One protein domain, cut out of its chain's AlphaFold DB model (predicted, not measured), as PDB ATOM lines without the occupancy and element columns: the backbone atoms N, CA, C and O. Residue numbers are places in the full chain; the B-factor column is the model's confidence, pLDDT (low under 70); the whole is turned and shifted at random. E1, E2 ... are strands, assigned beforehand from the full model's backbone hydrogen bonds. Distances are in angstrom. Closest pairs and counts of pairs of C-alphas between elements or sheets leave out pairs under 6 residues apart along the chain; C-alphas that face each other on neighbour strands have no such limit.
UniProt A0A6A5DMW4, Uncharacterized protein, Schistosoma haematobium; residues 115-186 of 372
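Overview. This is residues 115 to 186 of the 372 residues of an uncharacterized protein of Schistosoma haematobium (UniProt A0A6A5DMW4). A twisted sheet of four strands, E1 to E4, and a separate long hairpin of two strands, E5 and E6, make two layers partly face to face, with a gap between their strands. At one end of the sheet, the long loop of residues 123 to 136 bulges out. The printed part has 72 residues and is all strand: six named strands, E1 to E6 in chain order, and no named helix; the sheets, E1 - E2 - E3 - E4 and E5 - E6, are antiparallel. It is compact, with a radius of gyration of the C-alphas of 12.6 A, yet elongated, spanning 41 by 23 by 17 A.

Arrangement. Begin at the larger sheet, where E1, residues 120 to 122, E2, residues 137 to 140, E3, residues 145 to 150, and E4, residues 153 to 159, form a meander, each strand the antiparallel neighbour of the one before. E1 and E2 are a hairpin: look for N 122 and O 138, 2.8 A apart. In the hairpin of E2 and E3, N 147 and O 139 are 2.8 A apart. In that of E3 and E4, N 148 and O 156 are 2.8 A apart. The edge strands are E1 and E4. E5, residues 166 to 173, and E6, residues 176 to 183, are a hairpin at 169 degrees, with N 169 and O 180 2.9 A apart. Both are apart from E1 to E4, E1 and E5 only just, at 8.2 A.

Along the chain. Find C-alpha 120 at (276.352, 421.879, 345.308), where E1 begins. E3 measures 16.8 A, E4 17.4 A and E5 22.5 A. E6 runs 22.9 A to C-alpha 183 at (283.432, 432.443, 331.686).

Size, cuts and confidence. The C-alphas farthest apart, of Glu 132 and Lys 186, are 42.2 A apart. The printed part has no cut, and the link E1 to E2 is long. Confidence is under 70 at residues 160 to 166 and 183 to 186.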
ATOM      1  N   GLU A 115     279.312 432.307 345.211       79.25
ATOM      2  CA  GLU A 115     280.213 431.537 344.339       79.25
ATOM      3  C   GLU A 115     280.376 430.079 344.820       79.25
ATOM      4  O   GLU A 115     280.318 429.804 346.021       79.25
ATOM      5  N   TYR A 116     280.591 429.126 343.903       76.00
ATOM      6  CA  TYR A 116     280.898 427.731 344.251       76.00
ATOM      7  C   TYR A 116     281.773 427.012 343.208       76.00
ATOM      8  O   TYR A 116     281.639 427.165 341.987       76.00
ATOM      9  N   LYS A 117     282.695 426.184 343.715       78.44
ATOM     10  CA  LYS A 117     283.738 425.496 342.926       78.44
ATOM     11  C   LYS A 117     283.498 423.988 342.775       78.44
ATOM     12  O   LYS A 117     283.963 423.394 341.810       78.44
ATOM     13  N   THR A 118     282.740 423.391 343.691       83.69
ATOM     14  CA  THR A 118     282.357 421.970 343.705       83.69
ATOM     15  C   THR A 118     280.882 421.788 343.351       83.69
ATOM     16  O   THR A 118     280.130 422.762 343.301       83.69
ATOM     17  N   THR A 119     280.451 420.537 343.156       86.25
ATOM     18  CA  THR A 119     279.022 420.196 343.109       86.25
ATOM     19  C   THR A 119     278.318 420.717 344.361       86.25
ATOM     20  O   THR A 119     278.820 420.522 345.472       86.25
ATOM     21  N   LYS A 120     277.165 421.373 344.194       85.44
ATOM     22  CA  LYS A 120     276.352 421.879 345.308       85.44
ATOM     23  C   LYS A 120     274.910 421.364 345.202       85.44
ATOM     24  O   LYS A 120     274.240 421.728 344.232       85.44
ATOM     25  N   PRO A 121     274.419 420.569 346.173       89.94
ATOM     26  CA  PRO A 121     273.003 420.252 346.281       89.94
ATOM     27  C   PRO A 121     272.229 421.459 346.825       89.94
ATOM     28  O   PRO A 121     272.699 422.172 347.715       89.94
ATOM     29  N   ILE A 122     271.044 421.703 346.272       90.69
ATOM     30  CA  ILE A 122     270.194 422.860 346.573       90.69
ATOM     31  C   ILE A 122     268.762 422.355 346.734       90.69
ATOM     32  O   ILE A 122     268.188 421.814 345.791       90.69
ATOM     33  N   LYS A 123     268.164 422.546 347.911       91.62
ATOM     34  CA  LYS A 123     266.725 422.342 348.093       91.62
ATOM     35  C   LYS A 123     265.996 423.637 347.695       91.62
ATOM     36  O   LYS A 123     266.391 424.689 348.202       91.62
ATOM     37  N   PRO A 124     264.973 423.597 346.823       88.56
ATOM     38  CA  PRO A 124     264.188 424.790 346.512       88.56
ATOM     39  C   PRO A 124     263.422 425.276 347.753       88.56
ATOM     40  O   PRO A 124     262.926 424.467 348.539       88.56
ATOM     41  N   GLU A 125     263.300 426.597 347.931       87.69
ATOM     42  CA  GLU A 125     262.515 427.187 349.036       87.69
ATOM     43  C   GLU A 125     260.994 427.177 348.785       87.69
ATOM     44  O   GLU A 125     260.215 427.614 349.630       87.69
ATOM     45  N   PHE A 126     260.564 426.690 347.622       83.88
ATOM     46  CA  PHE A 126     259.180 426.669 347.161       83.88
ATOM     47  C   PHE A 126     258.865 425.335 346.458       83.88
ATOM     48  O   PHE A 126     259.782 424.718 345.907       83.88
ATOM     49  N   PRO A 127     257.600 424.870 346.454       86.75
ATOM     50  CA  PRO A 127     257.202 423.692 345.687       86.75
ATOM     51  C   PRO A 127     257.453 423.908 344.194       86.75
ATOM     52  O   PRO A 127     257.078 424.943 343.640       86.75
ATOM     53  N   LEU A 128     258.070 422.928 343.539       88.69
ATOM     54  CA  LEU A 128     258.386 422.980 342.118       88.69
ATOM     55  C   LEU A 128     258.210 421.595 341.504       88.69
ATOM     56  O   LEU A 128     258.729 420.610 342.027       88.69
ATOM     57  N   LYS A 129     257.541 421.541 340.350       90.25
ATOM     58  CA  LYS A 129     257.360 420.317 339.569       90.25
ATOM     59  C   LYS A 129     258.184 420.349 338.289       90.25
ATOM     60  O   LYS A 129     258.272 421.378 337.624       90.25
ATOM     61  N   TYR A 130     258.722 419.196 337.918       87.19
ATOM     62  CA  TYR A 130     259.357 418.934 336.633       87.19
ATOM     63  C   TYR A 130     258.659 417.726 336.003       87.19
ATOM     64  O   TYR A 130     258.717 416.632 336.562       87.19
ATOM     65  N   PHE A 131     257.928 417.952 334.903       85.06
ATOM     66  CA  PHE A 131     256.997 416.985 334.291       85.06
ATOM     67  C   PHE A 131     256.168 416.222 335.342       85.06
ATOM     68  O   PHE A 131     256.360 415.031 335.577       85.06
ATOM     69  N   GLU A 132     255.287 416.960 336.027       85.81
ATOM     70  CA  GLU A 132     254.381 416.492 337.097       85.81
ATOM     71  C   GLU A 132     255.059 415.981 338.389       85.81
ATOM     72  O   GLU A 132     254.421 415.961 339.442       85.81
ATOM     73  N   SER A 133     256.353 415.643 338.369       86.56
ATOM     74  CA  SER A 133     257.097 415.186 339.547       86.56
ATOM     75  C   SER A 133     257.620 416.333 340.409       86.56
ATOM     76  O   SER A 133     258.346 417.196 339.925       86.56
ATOM     77  N   GLU A 134     257.315 416.292 341.709       92.81
ATOM     78  CA  GLU A 134     257.900 417.177 342.728       92.81
ATOM     79  C   GLU A 134     259.437 417.077 342.759       92.81
ATOM     80  O   GLU A 134     260.005 415.982 342.838       92.81
ATOM     81  N   VAL A 135     260.108 418.230 342.730       93.94
ATOM     82  CA  VAL A 135     261.570 418.357 342.770       93.94
ATOM     83  C   VAL A 135     262.040 418.436 344.223       93.94
ATOM     84  O   VAL A 135     261.809 419.414 344.928       93.94
ATOM     85  N   SER A 136     262.748 417.400 344.667       94.81
ATOM     86  CA  SER A 136     263.298 417.295 346.027       94.81
ATOM     87  C   SER A 136     264.590 418.094 346.235       94.81
ATOM     88  O   SER A 136     264.809 418.649 347.314       94.81
ATOM     89  N   LYS A 137     265.443 418.148 345.205       95.19
ATOM     90  CA  LYS A 137     266.701 418.903 345.161       95.19
ATOM     91  C   LYS A 137     267.111 419.162 343.710       95.19
ATOM     92  O   LYS A 137     266.725 418.430 342.797       95.19
ATOM     93  N   PHE A 138     267.974 420.147 343.540       93.12
ATOM     94  CA  PHE A 138     268.848 420.305 342.388       93.12
ATOM     95  C   PHE A 138     270.285 419.968 342.777       93.12
ATOM     96  O   PHE A 138     270.654 420.134 343.940       93.12
ATOM     97  N   GLU A 139     271.120 419.596 341.810       92.19
ATOM     98  CA  GLU A 139     272.578 419.617 341.967       92.19
ATOM     99  C   GLU A 139     273.212 420.352 340.789       92.19
ATOM    100  O   GLU A 139     272.898 420.066 339.637       92.19
ATOM    101  N   ILE A 140     274.097 421.314 341.061       88.25
ATOM    102  CA  ILE A 140     274.836 422.011 339.999       88.25
ATOM    103  C   ILE A 140     276.255 421.479 339.965       88.25
ATOM    104  O   ILE A 140     277.020 421.686 340.909       88.25
ATOM    105  N   TRP A 141     276.605 420.808 338.872       85.50
ATOM    106  CA  TRP A 141     277.927 420.237 338.657       85.50
ATOM    107  C   TRP A 141     278.927 421.289 338.134       85.50
ATOM    108  O   TRP A 141     278.530 422.255 337.471       85.50
ATOM    109  N   PRO A 142     280.248 421.114 338.362       77.62
ATOM    110  CA  PRO A 142     281.274 422.063 337.906       77.62
ATOM    111  C   PRO A 142     281.261 422.354 336.397       77.62
ATOM    112  O   PRO A 142     281.698 423.430 335.986       77.62
ATOM    113  N   SER A 143     280.727 421.416 335.604       75.88
ATOM    114  CA  SER A 143     280.540 421.447 334.146       75.88
ATOM    115  C   SER A 143     279.456 422.407 333.635       75.88
ATOM    116  O   SER A 143     279.275 422.500 332.425       75.88
ATOM    117  N   GLY A 144     278.713 423.094 334.511       76.88
ATOM    118  CA  GLY A 144     277.595 423.958 334.098       76.88
ATOM    119  C   GLY A 144     276.304 423.198 333.769       76.88
ATOM    120  O   GLY A 144     275.401 423.747 333.134       76.88
ATOM    121  N   VAL A 145     276.206 421.939 334.205       84.81
ATOM    122  CA  VAL A 145     274.984 421.130 334.128       84.81
ATOM    123  C   VAL A 145     274.260 421.171 335.480       84.81
ATOM    124  O   VAL A 145     274.882 421.012 336.531       84.81
ATOM    125  N   LEU A 146     272.951 421.409 335.434       89.88
ATOM    126  CA  LEU A 146     272.014 421.462 336.557       89.88
ATOM    127  C   LEU A 146     271.146 420.194 336.524       89.88
ATOM    128  O   LEU A 146     270.235 420.103 335.701       89.88
ATOM    129  N   GLY A 147     271.434 419.222 337.387       92.56
ATOM    130  CA  GLY A 147     270.613 418.025 337.587       92.56
ATOM    131  C   GLY A 147     269.394 418.313 338.469       92.56
ATOM    132  O   GLY A 147     269.460 419.130 339.392       92.56
ATOM    133  N   ILE A 148     268.280 417.642 338.186       94.94
ATOM    134  CA  ILE A 148     266.965 417.813 338.819       94.94
ATOM    135  C   ILE A 148     266.549 416.464 339.410       94.94
ATOM    136  O   ILE A 148     266.491 415.471 338.686       94.94
ATOM    137  N   PHE A 149     266.251 416.408 340.712       95.31
ATOM    138  CA  PHE A 149     266.116 415.134 341.428       95.31
ATOM    139  C   PHE A 149     264.827 415.001 342.240       95.31
ATOM    140  O   PHE A 149     264.395 415.926 342.935       95.31
ATOM    141  N   LYS A 150     264.297 413.780 342.284       94.94
ATOM    142  CA  LYS A 150     263.174 413.342 343.122       94.94
ATOM    143  C   LYS A 150     263.652 412.202 344.018       94.94
ATOM    144  O   LYS A 150     264.048 411.164 343.519       94.94
ATOM    145  N   ASN A 151     263.641 412.388 345.337       90.62
ATOM    146  CA  ASN A 151     264.051 411.374 346.324       90.62
ATOM    147  C   ASN A 151     265.484 410.815 346.132       90.62
ATOM    148  O   ASN A 151     265.789 409.723 346.600       90.62
ATOM    149  N   ASN A 152     266.374 411.616 345.530       89.50
ATOM    150  CA  ASN A 152     267.723 411.281 345.031       89.50
ATOM    151  C   ASN A 152     267.813 410.573 343.668       89.50
ATOM    152  O   ASN A 152     268.922 410.504 343.146       89.50
ATOM    153  N   ASP A 153     266.704 410.174 343.046       93.00
ATOM    154  CA  ASP A 153     266.693 409.759 341.640       93.00
ATOM    155  C   ASP A 153     266.776 410.996 340.732       93.00
ATOM    156  O   ASP A 153     266.072 411.986 340.962       93.00
ATOM    157  N   GLU A 154     267.625 410.969 339.703       93.50
ATOM    158  CA  GLU A 154     267.681 412.043 338.703       93.50
ATOM    159  C   GLU A 154     266.502 411.910 337.730       93.50
ATOM    160  O   GLU A 154     266.338 410.885 337.069       93.50
ATOM    161  N   ILE A 155     265.674 412.954 337.639       92.62
ATOM    162  CA  ILE A 155     264.487 412.995 336.768       92.62
ATOM    163  C   ILE A 155     264.681 413.876 335.528       92.62
ATOM    164  O   ILE A 155     263.850 413.844 334.623       92.62
ATOM    165  N   GLY A 156     265.769 414.648 335.461       91.00
ATOM    166  CA  GLY A 156     266.147 415.437 334.292       91.00
ATOM    167  C   GLY A 156     267.356 416.333 334.551       91.00
ATOM    168  O   GLY A 156     267.762 416.529 335.691       91.00
ATOM    169  N   GLN A 157     267.900 416.924 333.487       91.00
ATOM    170  CA  GLN A 157     269.050 417.830 333.551       91.00
ATOM    171  C   GLN A 157     268.906 419.010 332.584       91.00
ATOM    172  O   GLN A 157     268.417 418.865 331.464       91.00
ATOM    173  N   ILE A 158     269.404 420.176 332.996       85.94
ATOM    174  CA  ILE A 158     269.565 421.373 332.165       85.94
ATOM    175  C   ILE A 158     271.068 421.601 331.970       85.94
ATOM    176  O   ILE A 158     271.776 421.993 332.896       85.94
ATOM    177  N   SER A 159     271.577 421.337 330.766       80.50
ATOM    178  CA  SER A 159     272.998 421.478 330.427       80.50
ATOM    179  C   SER A 159     273.272 422.762 329.647       80.50
ATOM    180  O   SER A 159     272.812 422.888 328.510       80.50
ATOM    181  N   ASN A 160     274.077 423.672 330.201       69.69
ATOM    182  CA  ASN A 160     274.604 424.821 329.463       69.69
ATOM    183  C   ASN A 160     276.121 424.667 329.274       69.69
ATOM    184  O   ASN A 160     276.910 425.016 330.152       69.69
ATOM    185  N   TYR A 161     276.514 424.112 328.123       63.56
ATOM    186  CA  TYR A 161     277.911 423.855 327.760       63.56
ATOM    187  C   TYR A 161     278.655 425.144 327.391       63.56
ATOM    188  O   TYR A 161     278.914 425.443 326.225       63.56
ATOM    189  N   LEU A 162     279.045 425.888 328.420       61.22
ATOM    190  CA  LEU A 162     280.131 426.857 328.347       61.22
ATOM    191  C   LEU A 162     281.469 426.131 328.615       61.22
ATOM    192  O   LEU A 162     281.490 425.025 329.155       61.22
ATOM    193  N   GLY A 163     282.584 426.716 328.168       59.59
ATOM    194  CA  GLY A 163     283.903 426.063 328.182       59.59
ATOM    195  C   GLY A 163     284.502 425.820 329.576       59.59
ATOM    196  O   GLY A 163     283.876 426.066 330.602       59.59
ATOM    197  N   ARG A 164     285.760 425.355 329.623       59.31
ATOM    198  CA  ARG A 164     286.527 425.286 330.884       59.31
ATOM    199  C   ARG A 164     286.740 426.696 331.473       59.31
ATOM    200  O   ARG A 164     286.702 427.677 330.738       59.31
ATOM    201  N   ASP A 165     286.965 426.757 332.787       63.28
ATOM    202  CA  ASP A 165     287.087 427.972 333.618       63.28
ATOM    203  C   ASP A 165     285.811 428.847 333.692       63.28
ATOM    204  O   ASP A 165     285.776 430.014 333.303       63.28
ATOM    205  N   LEU A 166     284.740 428.273 334.259       69.88
ATOM    206  CA  LEU A 166     283.517 429.001 334.628       69.88
ATOM    207  C   LEU A 166     283.525 429.425 336.103       69.88
ATOM    208  O   LEU A 166     283.656 428.576 336.994       69.88
ATOM    209  N   SER A 167     283.239 430.705 336.347       71.50
ATOM    210  CA  SER A 167     282.598 431.171 337.576       71.50
ATOM    211  C   SER A 167     281.168 430.635 337.626       71.50
ATOM    212  O   SER A 167     280.443 430.656 336.622       71.50
ATOM    213  N   ARG A 168     280.744 430.170 338.801       75.31
ATOM    214  CA  ARG A 168     279.389 429.670 339.059       75.31
ATOM    215  C   ARG A 168     278.827 430.405 340.265       75.31
ATOM    216  O   ARG A 168     279.431 430.388 341.333       75.31
ATOM    217  N   GLN A 169     277.686 431.051 340.074       80.31
ATOM    218  CA  GLN A 169     277.051 431.958 341.023       80.31
ATOM    219  C   GLN A 169     275.580 431.559 341.196       80.31
ATOM    220  O   GLN A 169     274.886 431.311 340.212       80.31
ATOM    221  N   LEU A 170     275.107 431.454 342.441       82.38
ATOM    222  CA  LEU A 170     273.743 431.021 342.774       82.38
ATOM    223  C   LEU A 170     273.036 432.058 343.648       82.38
ATOM    224  O   LEU A 170     273.587 432.446 344.680       82.38
ATOM    225  N   SER A 171     271.796 432.393 343.287       81.00
ATOM    226  CA  SER A 171     270.773 432.837 344.240       81.00
ATOM    227  C   SER A 171     269.658 431.788 344.345       81.00
ATOM    228  O   SER A 171     269.309 431.138 343.355       81.00
ATOM    229  N   ASN A 172     269.130 431.604 345.553       79.81
ATOM    230  CA  ASN A 172     268.011 430.723 345.887       79.81
ATOM    231  C   ASN A 172     267.106 431.523 346.826       79.81
ATOM    232  O   ASN A 172     267.434 431.703 347.994       79.81
ATOM    233  N   GLU A 173     266.032 432.067 346.271       76.88
ATOM    234  CA  GLU A 173     265.104 432.992 346.914       76.88
ATOM    235  C   GLU A 173     263.693 432.387 346.937       76.88
ATOM    236  O   GLU A 173     263.374 431.443 346.204       76.88
ATOM    237  N   LYS A 174     262.811 432.955 347.763       75.19
ATOM    238  CA  LYS A 174     261.421 432.506 347.918       75.19
ATOM    239  C   LYS A 174     260.613 432.732 346.636       75.19
ATOM    240  O   LYS A 174     259.997 433.778 346.458       75.19
ATOM    241  N   GLY A 175     260.622 431.729 345.760       71.56
ATOM    242  CA  GLY A 175     259.954 431.731 344.456       71.56
ATOM    243  C   GLY A 175     260.887 431.880 343.247       71.56
ATOM    244  O   GLY A 175     260.391 431.903 342.124       71.56
ATOM    245  N   LEU A 176     262.214 431.967 343.432       78.19
ATOM    246  CA  LEU A 176     263.168 432.073 342.322       78.19
ATOM    247  C   LEU A 176     264.494 431.361 342.614       78.19
ATOM    248  O   LEU A 176     265.126 431.589 343.640       78.19
ATOM    249  N   ILE A 177     264.972 430.563 341.659       80.94
ATOM    250  CA  ILE A 177     266.349 430.054 341.631       80.94
ATOM    251  C   ILE A 177     267.052 430.671 340.426       80.94
ATOM    252  O   ILE A 177     266.599 430.517 339.293       80.94
ATOM    253  N   ALA A 178     268.169 431.352 340.672       83.06
ATOM    254  CA  ALA A 178     268.967 432.004 339.643       83.06
ATOM    255  C   ALA A 178     270.375 431.399 339.606       83.06
ATOM    256  O   ALA A 178     271.179 431.597 340.520       83.06
ATOM    257  N   VAL A 179     270.683 430.677 338.527       79.75
ATOM    258  CA  VAL A 179     272.016 430.114 338.267       79.75
ATOM    259  C   VAL A 179     272.724 430.971 337.226       79.75
ATOM    260  O   VAL A 179     272.364 430.975 336.051       79.75
ATOM    261  N   LYS A 180     273.758 431.688 337.660       80.12
ATOM    262  CA  LYS A 180     274.618 432.503 336.807       80.12
ATOM    263  C   LYS A 180     275.913 431.747 336.519       80.12
ATOM    264  O   LYS A 180     276.711 431.478 337.417       80.12
ATOM    265  N   LEU A 181     276.117 431.430 335.247       75.62
ATOM    266  CA  LEU A 181     277.367 430.903 334.706       75.62
ATOM    267  C   LEU A 181     278.112 432.055 334.026       75.62
ATOM    268  O   LEU A 181     277.502 432.877 333.341       75.62
ATOM    269  N   SER A 182     279.419 432.168 334.233       71.81
ATOM    270  CA  SER A 182     280.226 433.233 333.622       71.81
ATOM    271  C   SER A 182     281.629 432.721 333.329       71.81
ATOM    272  O   SER A 182     282.288 432.200 334.219       71.81
ATOM    273  N   LEU A 183     282.084 432.851 332.083       68.69
ATOM    274  CA  LEU A 183     283.432 432.443 331.686       68.69
ATOM    275  C   LEU A 183     284.462 433.398 332.304       68.69
ATOM    276  O   LEU A 183     284.479 434.583 331.963       68.69
ATOM    277  N   GLU A 184     285.345 432.887 333.159       59.53
ATOM    278  CA  GLU A 184     286.483 433.653 333.671       59.53
ATOM    279  C   GLU A 184     287.579 433.693 332.607       59.53
ATOM    280  O   GLU A 184     288.568 432.960 332.650       59.53
ATOM    281  N   ARG A 185     287.409 434.599 331.636       54.88
ATOM    282  CA  ARG A 185     288.531 435.070 330.820       54.88
ATOM    283  C   ARG A 185     289.530 435.765 331.744       54.88
ATOM    284  O   ARG A 185     289.424 436.968 331.982       54.88
ATOM    285  N   LYS A 186     290.509 435.008 332.237       50.91
ATOM    286  CA  LYS A 186     291.754 435.576 332.752       50.91
ATOM    287  C   LYS A 186     292.315 436.498 331.667       50.91
ATOM    288  O   LYS A 186     292.394 436.115 330.500       50.91
TER     289      LYS A 186